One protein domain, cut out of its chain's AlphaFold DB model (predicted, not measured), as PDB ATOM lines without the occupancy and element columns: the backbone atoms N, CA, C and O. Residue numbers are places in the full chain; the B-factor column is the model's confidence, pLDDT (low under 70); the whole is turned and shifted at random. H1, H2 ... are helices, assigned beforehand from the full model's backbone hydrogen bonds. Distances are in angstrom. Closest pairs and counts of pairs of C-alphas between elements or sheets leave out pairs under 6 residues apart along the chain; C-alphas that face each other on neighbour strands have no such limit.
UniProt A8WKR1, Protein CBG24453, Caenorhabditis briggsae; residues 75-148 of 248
ATOM      1  N   GLU A  75      85.550 186.780 167.218       54.97
ATOM      2  CA  GLU A  75      84.929 188.110 167.174       54.97
ATOM      3  C   GLU A  75      85.815 189.112 166.417       54.97
ATOM      4  O   GLU A  75      85.909 190.286 166.780       54.97
ATOM      5  N   LYS A  76      86.466 188.691 165.326       56.53
ATOM      6  CA  LYS A  76      86.919 189.640 164.319       56.53
ATOM      7  C   LYS A  76      85.706 190.446 163.931       56.53
ATOM      8  O   LYS A  76      84.781 189.932 163.292       56.53
ATOM      9  N   SER A  77      85.726 191.696 164.375       67.12
ATOM     10  CA  SER A  77      84.704 192.685 164.114       67.12
ATOM     11  C   SER A  77      84.307 192.562 162.651       67.12
ATOM     12  O   SER A  77      85.173 192.564 161.777       67.12
ATOM     13  N   TRP A  78      83.014 192.417 162.360       70.31
ATOM     14  CA  TRP A  78      82.537 192.326 160.976       70.31
ATOM     15  C   TRP A  78      83.104 193.455 160.105       70.31
ATOM     16  O   TRP A  78      83.341 193.259 158.920       70.31
ATOM     17  N   PHE A  79      83.412 194.605 160.711       74.56
ATOM     18  CA  PHE A  79      84.131 195.703 160.077       74.56
ATOM     19  C   PHE A  79      85.527 195.320 159.560       74.56
ATOM     20  O   PHE A  79      85.854 195.677 158.436       74.56
ATOM     21  N   GLU A  80      86.327 194.573 160.320       79.88
ATOM     22  CA  GLU A  80      87.641 194.085 159.878       79.88
ATOM     23  C   GLU A  80      87.514 193.053 158.755       79.88
ATOM     24  O   GLU A  80      88.310 193.066 157.817       79.88
ATOM     25  N   GLN A  81      86.505 192.177 158.809       78.12
ATOM     26  CA  GLN A  81      86.260 191.196 157.745       78.12
ATOM     27  C   GLN A  81      85.807 191.879 156.447       78.12
ATOM     28  O   GLN A  81      86.267 191.518 155.363       78.12
ATOM     29  N   ILE A  82      84.957 192.903 156.556       80.06
ATOM     30  CA  ILE A  82      84.526 193.732 155.425       80.06
ATOM     31  C   ILE A  82      85.710 194.521 154.854       80.06
ATOM     32  O   ILE A  82      85.864 194.569 153.636       80.06
ATOM     33  N   ASP A  83      86.569 195.100 155.695       84.25
ATOM     34  CA  ASP A  83      87.766 195.821 155.244       84.25
ATOM     35  C   ASP A  83      88.752 194.884 154.526       84.25
ATOM     36  O   ASP A  83      89.227 195.183 153.431       84.25
ATOM     37  N   GLN A  84      88.969 193.680 155.064       83.12
ATOM     38  CA  GLN A  84      89.762 192.639 154.403       83.12
ATOM     39  C   GLN A  84      89.143 192.189 153.078       83.12
ATOM     40  O   GLN A  84      89.875 191.948 152.117       83.12
ATOM     41  N   TYR A  85      87.814 192.089 152.999       85.31
ATOM     42  CA  TYR A  85      87.114 191.769 151.758       85.31
ATOM     43  C   TYR A  85      87.294 192.875 150.710       85.31
ATOM     44  O   TYR A  85      87.660 192.585 149.572       85.31
ATOM     45  N   LEU A  86      87.098 194.142 151.092       85.25
ATOM     46  CA  LEU A  86      87.300 195.305 150.217       85.25
ATOM     47  C   LEU A  86      88.762 195.438 149.769       85.25
ATOM     48  O   LEU A  86      89.028 195.838 148.638       85.25
ATOM     49  N   GLY A  87      89.699 195.064 150.640       86.50
ATOM     50  CA  GLY A  87      91.127 194.980 150.350       86.50
ATOM     51  C   GLY A  87      91.550 193.735 149.562       86.50
ATOM     52  O   GLY A  87      92.746 193.562 149.346       86.50
ATOM     53  N   CYS A  88      90.616 192.868 149.148       83.44
ATOM     54  CA  CYS A  88      90.879 191.595 148.459       83.44
ATOM     55  C   CYS A  88      91.808 190.630 149.225       83.44
ATOM     56  O   CYS A  88      92.424 189.752 148.622       83.44
ATOM     57  N   ASN A  89      91.902 190.777 150.547       84.50
ATOM     58  CA  ASN A  89      92.769 189.986 151.425       84.50
ATOM     59  C   ASN A  89      92.014 188.872 152.170       84.50
ATOM     60  O   ASN A  89      92.639 188.066 152.857       84.50
ATOM     61  N   LEU A  90      90.681 188.827 152.064       82.88
ATOM     62  CA  LEU A  90      89.866 187.821 152.740       82.88
ATOM     63  C   LEU A  90      89.920 186.474 151.989       82.88
ATOM     64  O   LEU A  90      89.606 186.439 150.791       82.88
ATOM     65  N   PRO A  91      90.270 185.360 152.661       83.50
ATOM     66  CA  PRO A  91      90.284 184.046 152.037       83.50
ATOM     67  C   PRO A  91      88.873 183.648 151.609       83.50
ATOM     68  O   PRO A  91      87.899 183.818 152.335       83.50
ATOM     69  N   THR A  92      88.771 183.130 150.391       79.31
ATOM     70  CA  THR A  92      87.492 182.809 149.756       79.31
ATOM     71  C   THR A  92      86.949 181.433 150.151       79.31
ATOM     72  O   THR A  92      85.758 181.174 149.985       79.31
ATOM     73  N   GLY A  93      87.811 180.557 150.673       80.50
ATOM     74  CA  GLY A  93      87.477 179.170 150.972       80.50
ATOM     75  C   GLY A  93      87.123 178.333 149.729       80.50
ATOM     76  O   GLY A  93      87.210 178.804 148.586       80.50
ATOM     77  N   PRO A  94      86.741 177.058 149.922       80.94
ATOM     78  CA  PRO A  94      86.239 176.203 148.853       80.94
ATOM     79  C   PRO A  94      84.937 176.764 148.273       80.94
ATOM     80  O   PRO A  94      83.974 177.026 148.993       80.94
ATOM     81  N   ARG A  95      84.899 176.917 146.946       77.44
ATOM     82  CA  ARG A  95      83.739 177.426 146.209       77.44
ATOM     83  C   ARG A  95      83.090 176.356 145.353       77.44
ATOM     84  O   ARG A  95      83.766 175.498 144.785       77.44
ATOM     85  N   LEU A  96      81.771 176.465 145.234       80.81
ATOM     86  CA  LEU A  96      81.007 175.712 144.252       80.81
ATOM     87  C   LEU A  96      81.464 176.098 142.832       80.81
ATOM     88  O   LEU A  96      81.774 177.269 142.595       80.81
ATOM     89  N   PRO A  97      81.515 175.141 141.890       81.00
ATOM     90  CA  PRO A  97      81.815 175.429 140.492       81.00
ATOM     91  C   PRO A  97      80.850 176.457 139.890       81.00
ATOM     92  O   PRO A  97      79.659 176.475 140.206       81.00
ATOM     93  N   GLU A  98      81.359 177.288 138.983       76.44
ATOM     94  CA  GLU A  98      80.544 178.262 138.261       76.44
ATOM     95  C   GLU A  98      79.506 177.524 137.392       76.44
ATOM     96  O   GLU A  98      79.857 176.664 136.584       76.44
ATOM     97  N   GLY A  99      78.216 177.801 137.613       76.62
ATOM     98  CA  GLY A  99      77.107 177.082 136.969       76.62
ATOM     99  C   GLY A  99      76.620 175.829 137.706       76.62
ATOM    100  O   GLY A  99      75.801 175.090 137.159       76.62
ATOM    101  N   TYR A 100      77.083 175.574 138.934       79.31
ATOM    102  CA  TYR A 100      76.544 174.491 139.755       79.31
ATOM    103  C   TYR A 100      75.060 174.721 140.070       79.31
ATOM    104  O   TYR A 100      74.685 175.729 140.671       79.31
ATOM    105  N   GLN A 101      74.216 173.762 139.689       79.69
ATOM    106  CA  GLN A 101      72.790 173.785 139.976       79.69
ATOM    107  C   GLN A 101      72.504 172.856 141.154       79.69
ATOM    108  O   GLN A 101      72.671 171.643 141.053       79.69
ATOM    109  N   PHE A 102      72.103 173.441 142.281       80.44
ATOM    110  CA  PHE A 102      71.783 172.681 143.481       80.44
ATOM    111  C   PHE A 102      70.493 171.881 143.265       80.44
ATOM    112  O   PHE A 102      69.441 172.467 143.005       80.44
ATOM    113  N   ASP A 103      70.581 170.555 143.377       82.12
ATOM    114  CA  ASP A 103      69.426 169.659 143.352       82.12
ATOM    115  C   ASP A 103      69.055 169.246 144.787       82.12
ATOM    116  O   ASP A 103      69.736 168.405 145.377       82.12
ATOM    117  N   PRO A 104      67.985 169.817 145.371       81.69
ATOM    118  CA  PRO A 104      67.558 169.491 146.729       81.69
ATOM    119  C   PRO A 104      66.952 168.084 146.857       81.69
ATOM    120  O   PRO A 104      66.713 167.640 147.978       81.69
ATOM    121  N   PHE A 105      66.677 167.395 145.744       86.06
ATOM    122  CA  PHE A 105      66.116 166.039 145.728       86.06
ATOM    123  C   PHE A 105      67.153 164.971 145.365       86.06
ATOM    124  O   PHE A 105      66.798 163.805 145.172       86.06
ATOM    125  N   ALA A 106      68.427 165.360 145.277       82.50
ATOM    126  CA  ALA A 106      69.528 164.441 145.063       82.50
ATOM    127  C   ALA A 106      69.634 163.417 146.217       82.50
ATOM    128  O   ALA A 106      69.210 163.696 147.341       82.50
ATOM    129  N   PRO A 107      70.197 162.221 145.963       85.81
ATOM    130  CA  PRO A 107      70.438 161.238 147.016       85.81
ATOM    131  C   PRO A 107      71.328 161.813 148.127       85.81
ATOM    132  O   PRO A 107      72.182 162.661 147.866       85.81
ATOM    133  N   GLU A 108      71.151 161.319 149.355       81.31
ATOM    134  CA  GLU A 108      71.820 161.819 150.569       81.31
ATOM    135  C   GLU A 108      73.345 161.919 150.413       81.31
ATOM    136  O   GLU A 108      73.921 162.956 150.718       81.31
ATOM    137  N   GLU A 109      73.982 160.920 149.796       81.38
ATOM    138  CA  GLU A 109      75.427 160.921 149.514       81.38
ATOM    139  C   GLU A 109      75.872 162.113 148.640       81.38
ATOM    140  O   GLU A 109      76.961 162.665 148.817       81.38
ATOM    141  N   ALA A 110      75.034 162.542 147.691       76.00
ATOM    142  CA  ALA A 110      75.325 163.679 146.818       76.00
ATOM    143  C   ALA A 110      75.083 165.024 147.523       76.00
ATOM    144  O   ALA A 110      75.773 166.003 147.232       76.00
ATOM    145  N   LEU A 111      74.131 165.071 148.457       75.81
ATOM    146  CA  LEU A 111      73.898 166.234 149.312       75.81
ATOM    147  C   LEU A 111      75.033 166.401 150.327       75.81
ATOM    148  O   LEU A 111      75.545 167.505 150.494       75.81
ATOM    149  N   GLU A 112      75.496 165.310 150.928       79.44
ATOM    150  CA  GLU A 112      76.600 165.307 151.888       79.44
ATOM    151  C   GLU A 112      77.931 165.690 151.226       79.44
ATOM    152  O   GLU A 112      78.725 166.450 151.784       79.44
ATOM    153  N   ALA A 113      78.133 165.299 149.964       75.94
ATOM    154  CA  ALA A 113      79.263 165.762 149.165       75.94
ATOM    155  C   ALA A 113      79.281 167.287 148.939       75.94
ATOM    156  O   ALA A 113      80.334 167.815 148.573       75.94
ATOM    157  N   ASN A 114      78.173 168.008 149.157       75.44
ATOM    158  CA  ASN A 114      78.140 169.474 149.084       75.44
ATOM    159  C   ASN A 114      78.636 170.146 150.366       75.44
ATOM    160  O   ASN A 114      79.104 171.285 150.299       75.44
ATOM    161  N   ASN A 115      78.648 169.435 151.498       77.38
ATOM    162  CA  ASN A 115      79.166 169.959 152.765       77.38
ATOM    163  C   ASN A 115      80.657 170.311 152.675       77.38
ATOM    164  O   ASN A 115      81.122 171.195 153.383       77.38
ATOM    165  N   LYS A 116      81.406 169.724 151.731       76.94
ATOM    166  CA  LYS A 116      82.814 170.083 151.475       76.94
ATOM    167  C   LYS A 116      83.022 171.537 151.025       76.94
ATOM    168  O   LYS A 116      84.140 172.038 151.080       76.94
ATOM    169  N   TYR A 117      81.970 172.191 150.528       74.44
ATOM    170  CA  TYR A 117      81.992 173.604 150.135       74.44
ATOM    171  C   TYR A 117      81.491 174.529 151.250       74.44
ATOM    172  O   TYR A 117      81.536 175.749 151.105       74.44
ATOM    173  N   VAL A 118      81.019 173.959 152.359       72.44
ATOM    174  CA  VAL A 118      80.590 174.690 153.546       72.44
ATOM    175  C   VAL A 118      81.772 174.718 154.507       72.44
ATOM    176  O   VAL A 118      82.093 173.736 155.162       72.44
ATOM    177  N   GLY A 119      82.465 175.852 154.546       78.00
ATOM    178  CA  GLY A 119      83.572 176.089 155.467       78.00
ATOM    179  C   GLY A 119      83.493 177.490 156.054       78.00
ATOM    180  O   GLY A 119      82.897 178.383 155.450       78.00
ATOM    181  N   LYS A 120      84.120 177.696 157.217       77.31
ATOM    182  CA  LYS A 120      84.142 178.990 157.923       77.31
ATOM    183  C   LYS A 120      84.584 180.136 157.007       77.31
ATOM    184  O   LYS A 120      83.915 181.159 156.939       77.31
ATOM    185  N   GLU A 121      85.648 179.927 156.233       80.88
ATOM    186  CA  GLU A 121      86.154 180.913 155.269       80.88
ATOM    187  C   GLU A 121      85.140 181.226 154.161       80.88
ATOM    188  O   GLU A 121      84.873 182.394 153.879       80.88
ATOM    189  N   THR A 122      84.514 180.198 153.578       81.88
ATOM    190  CA  THR A 122      83.490 180.360 152.537       81.88
ATOM    191  C   THR A 122      82.274 181.122 153.063       81.88
ATOM    192  O   THR A 122      81.737 181.992 152.372       81.88
ATOM    193  N   ILE A 123      81.848 180.830 154.296       80.75
ATOM    194  CA  ILE A 123      80.734 181.515 154.962       80.75
ATOM    195  C   ILE A 123      81.086 182.987 155.198       80.75
ATOM    196  O   ILE A 123      80.304 183.859 154.811       80.75
ATOM    197  N   SER A 124      82.256 183.282 155.771       81.38
ATOM    198  CA  SER A 124      82.718 184.657 156.002       81.38
ATOM    199  C   SER A 124      82.817 185.456 154.704       81.38
ATOM    200  O   SER A 124      82.308 186.577 154.630       81.38
ATOM    201  N   TYR A 125      83.403 184.870 153.656       85.19
ATOM    202  CA  TYR A 125      83.549 185.533 152.364       85.19
ATOM    203  C   TYR A 125      82.197 185.832 151.713       85.19
ATOM    204  O   TYR A 125      81.940 186.972 151.320       85.19
ATOM    205  N   ASN A 126      81.314 184.832 151.618       84.44
ATOM    206  CA  ASN A 126      79.997 185.008 151.003       84.44
ATOM    207  C   ASN A 126      79.123 185.980 151.807       84.44
ATOM    208  O   ASN A 126      78.357 186.742 151.221       84.44
ATOM    209  N   SER A 127      79.269 186.005 153.134       83.56
ATOM    210  CA  SER A 127      78.577 186.970 153.994       83.56
ATOM    211  C   SER A 127      79.050 188.399 153.725       83.56
ATOM    212  O   SER A 127      78.222 189.285 153.521       83.56
ATOM    213  N   CYS A 128      80.367 188.632 153.648       84.88
ATOM    214  CA  CYS A 128      80.920 189.951 153.313       84.88
ATOM    215  C   CYS A 128      80.500 190.403 151.906       84.88
ATOM    216  O   CYS A 128      80.082 191.550 151.725       84.88
ATOM    217  N   GLN A 129      80.535 189.487 150.933       87.25
ATOM    218  CA  GLN A 129      80.046 189.727 149.576       87.25
ATOM    219  C   GLN A 129      78.572 190.149 149.579       87.25
ATOM    220  O   GLN A 129      78.233 191.197 149.030       87.25
ATOM    221  N   ALA A 130      77.708 189.388 150.254       85.62
ATOM    222  CA  ALA A 130      76.283 189.689 150.338       85.62
ATOM    223  C   ALA A 130      76.018 191.047 151.007       85.62
ATOM    224  O   ALA A 130      75.174 191.805 150.536       85.62
ATOM    225  N   ILE A 131      76.750 191.401 152.067       86.31
ATOM    226  CA  ILE A 131      76.620 192.711 152.729       86.31
ATOM    227  C   ILE A 131      76.915 193.851 151.744       86.31
ATOM    228  O   ILE A 131      76.172 194.837 151.684       86.31
ATOM    229  N   ILE A 132      77.978 193.727 150.951       86.88
ATOM    230  CA  ILE A 132      78.378 194.757 149.985       86.88
ATOM    231  C   ILE A 132      77.396 194.833 148.812       86.88
ATOM    232  O   ILE A 132      76.989 195.927 148.422       86.88
ATOM    233  N   GLU A 133      76.950 193.696 148.288       87.81
ATOM    234  CA  GLU A 133      75.962 193.658 147.205       87.81
ATOM    235  C   GLU A 133      74.615 194.243 147.647       87.81
ATOM    236  O   GLU A 133      74.072 195.133 146.988       87.81
ATOM    237  N   LEU A 134      74.108 193.821 148.809       85.19
ATOM    238  CA  LEU A 134      72.837 194.300 149.356       85.19
ATOM    239  C   LEU A 134      72.887 195.786 149.707       85.19
ATOM    240  O   LEU A 134      71.911 196.503 149.473       85.19
ATOM    241  N   SER A 135      74.004 196.268 150.256       84.69
ATOM    242  CA  SER A 135      74.179 197.699 150.529       84.69
ATOM    243  C   SER A 135      74.273 198.510 149.236       84.69
ATOM    244  O   SER A 135      73.614 199.546 149.127       84.69
ATOM    245  N   GLY A 136      74.986 198.018 148.220       85.12
ATOM    246  CA  GLY A 136      75.023 198.625 146.890       85.12
ATOM    247  C   GLY A 136      73.635 198.713 146.253       85.12
ATOM    248  O   GLY A 136      73.242 199.767 145.747       85.12
ATOM    249  N   ASP A 137      72.850 197.645 146.335       83.44
ATOM    250  CA  ASP A 137      71.482 197.622 145.821       83.44
ATOM    251  C   ASP A 137      70.531 198.505 146.629       83.44
ATOM    252  O   ASP A 137      69.670 199.174 146.052       83.44
ATOM    253  N   ALA A 138      70.700 198.584 147.949       80.44
ATOM    254  CA  ALA A 138      69.954 199.520 148.785       80.44
ATOM    255  C   ALA A 138      70.258 200.978 148.404       80.44
ATOM    256  O   ALA A 138      69.328 201.778 148.275       80.44
ATOM    257  N   ILE A 139      71.529 201.313 148.155       84.75
ATOM    258  CA  ILE A 139      71.946 202.647 147.702       84.75
ATOM    259  C   ILE A 139      71.332 202.965 146.336       84.75
ATOM    260  O   ILE A 139      70.765 204.044 146.176       84.75
ATOM    261  N   LYS A 140      71.373 202.026 145.380       83.69
ATOM    262  CA  LYS A 140      70.739 202.195 144.059       83.69
ATOM    263  C   LYS A 140      69.230 202.412 144.174       83.69
ATOM    264  O   LYS A 140      68.689 203.314 143.544       83.69
ATOM    265  N   ARG A 141      68.538 201.625 145.005       79.12
ATOM    266  CA  ARG A 141      67.094 201.797 145.252       79.12
ATOM    267  C   ARG A 141      66.797 203.164 145.871       79.12
ATOM    268  O   ARG A 141      65.815 203.807 145.509       79.12
ATOM    269  N   PHE A 142      67.644 203.625 146.790       80.44
ATOM    270  CA  PHE A 142      67.490 204.932 147.422       80.44
ATOM    271  C   PHE A 142      67.758 206.090 146.450       80.44
ATOM    272  O   PHE A 142      67.003 207.063 146.447       80.44
ATOM    273  N   SER A 143      68.782 205.991 145.596       80.19
ATOM    274  CA  SER A 143      69.061 207.010 144.578       80.19
ATOM    275  C   SER A 143      67.953 207.077 143.528       80.19
ATOM    276  O   SER A 143      67.455 208.164 143.257       80.19
ATOM    277  N   GLN A 144      67.471 205.931 143.041       78.75
ATOM    278  CA  GLN A 144      66.329 205.852 142.120       78.75
ATOM    279  C   GLN A 144      65.062 206.487 142.711       78.75
ATOM    280  O   GLN A 144      64.364 207.231 142.023       78.75
ATOM    281  N   LYS A 145      64.803 206.270 144.009       74.94
ATOM    282  CA  LYS A 145      63.693 206.916 144.722       74.94
ATOM    283  C   LYS A 145      63.856 208.436 144.811       74.94
ATOM    284  O   LYS A 145      62.878 209.168 144.675       74.94
ATOM    285  N   ARG A 146      65.081 208.922 145.038       71.75
ATOM    286  CA  ARG A 146      65.383 210.361 145.113       71.75
ATOM    287  C   ARG A 146      65.261 211.049 143.752       71.75
ATOM    288  O   ARG A 146      64.776 212.174 143.693       71.75
ATOM    289  N   ASP A 147      65.655 210.367 142.683       73.06
ATOM    290  CA  ASP A 147      65.644 210.906 141.319       73.06
ATOM    291  C   ASP A 147      64.255 210.798 140.651       73.06
ATOM    292  O   ASP A 147      64.102 211.084 139.466       73.06
ATOM    293  N   GLY A 148      63.223 210.382 141.400       65.12
ATOM    294  CA  GLY A 148      61.853 210.226 140.896       65.12
ATOM    295  C   GLY A 148      61.675 209.059 139.915       65.12
ATOM    296  O   GLY A 148      60.575 208.844 139.413       65.12
TER     297      GLY A 148
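This is residues 75 to 148 of the 248 residues of the protein "Protein CBG24453" of Caenorhabditis briggsae (UniProt A8WKR1). One long helix, H3, makes most of the length of an open, elongated model, with the short helix H1 crossing it about perpendicular near its first half, while a long unnamed stretch, residues 87 to 107, leads away from H1 to the small helix H2 at the far end from the last printed residue. Residues 133 to 148, of which 133 to 146 belong to H3, stick out as a bare arm, and residues 104 to 110, of which 108 to 110 belong to H2, stick out at the other end. The printed part has 74 residues, with three named helices in the order H1, H2, H3 and no named strand, and its class is all helix. It is only just loose, close to extended, with a radius of gyration of the C-alphas of 16.5 A, and the C-alphas span 51 by 32 by 21 A.

H3, the longest helix, holds residues 120 to 146 and measures 38.7 A from first to last C-alpha. It begins at C-alpha 120, at (84.142, 178.990, 157.923), and ends at C-alpha 146, at (65.383, 210.361, 145.113). H1 holds residues 78 to 86, measures 12.1 A, and begins at C-alpha 78, at (82.537, 192.326, 160.976). H2 is residues 108 to 112, five residues from Glu 108 to Glu 112.

H3 touches H1, with residues 124 to 129 of H3 alone. The closest C-alphas of the two are those of Ile 82 and Cys 128, 5.6 A apart. Their lines stand at 84 degrees, about perpendicular, and their centres are 12.9 A apart. H2 touches no helix; it is apart from H1 and apart from H3. In H1, H2 and H3 every pair of O i and N i+4 is within hydrogen-bond range.

The two C-alphas farthest apart are those of Glu 109 and Gly 148, at 51.9 A, and the first and last printed C-alphas, of Glu 75 and Gly 148, are 41.4 A apart. Residues 104 to 110, of which 108 to 110 belong to H2, stand free, and so do residues 133 to 148, of which 133 to 146 belong to H3. Without these stretches the body has 51 residues, spans 34 by 22 by 16 A and has a radius of gyration of 12.3 A. The link from H1 to H2 is long, with 21 residues, and the link from H2 to H3 is short, with 7. The printed part runs from residue 75 to residue 148 and has no cut. The mean pLDDT of the printed part is 79.7; residues 75 to 77 and residue 148 are under 70.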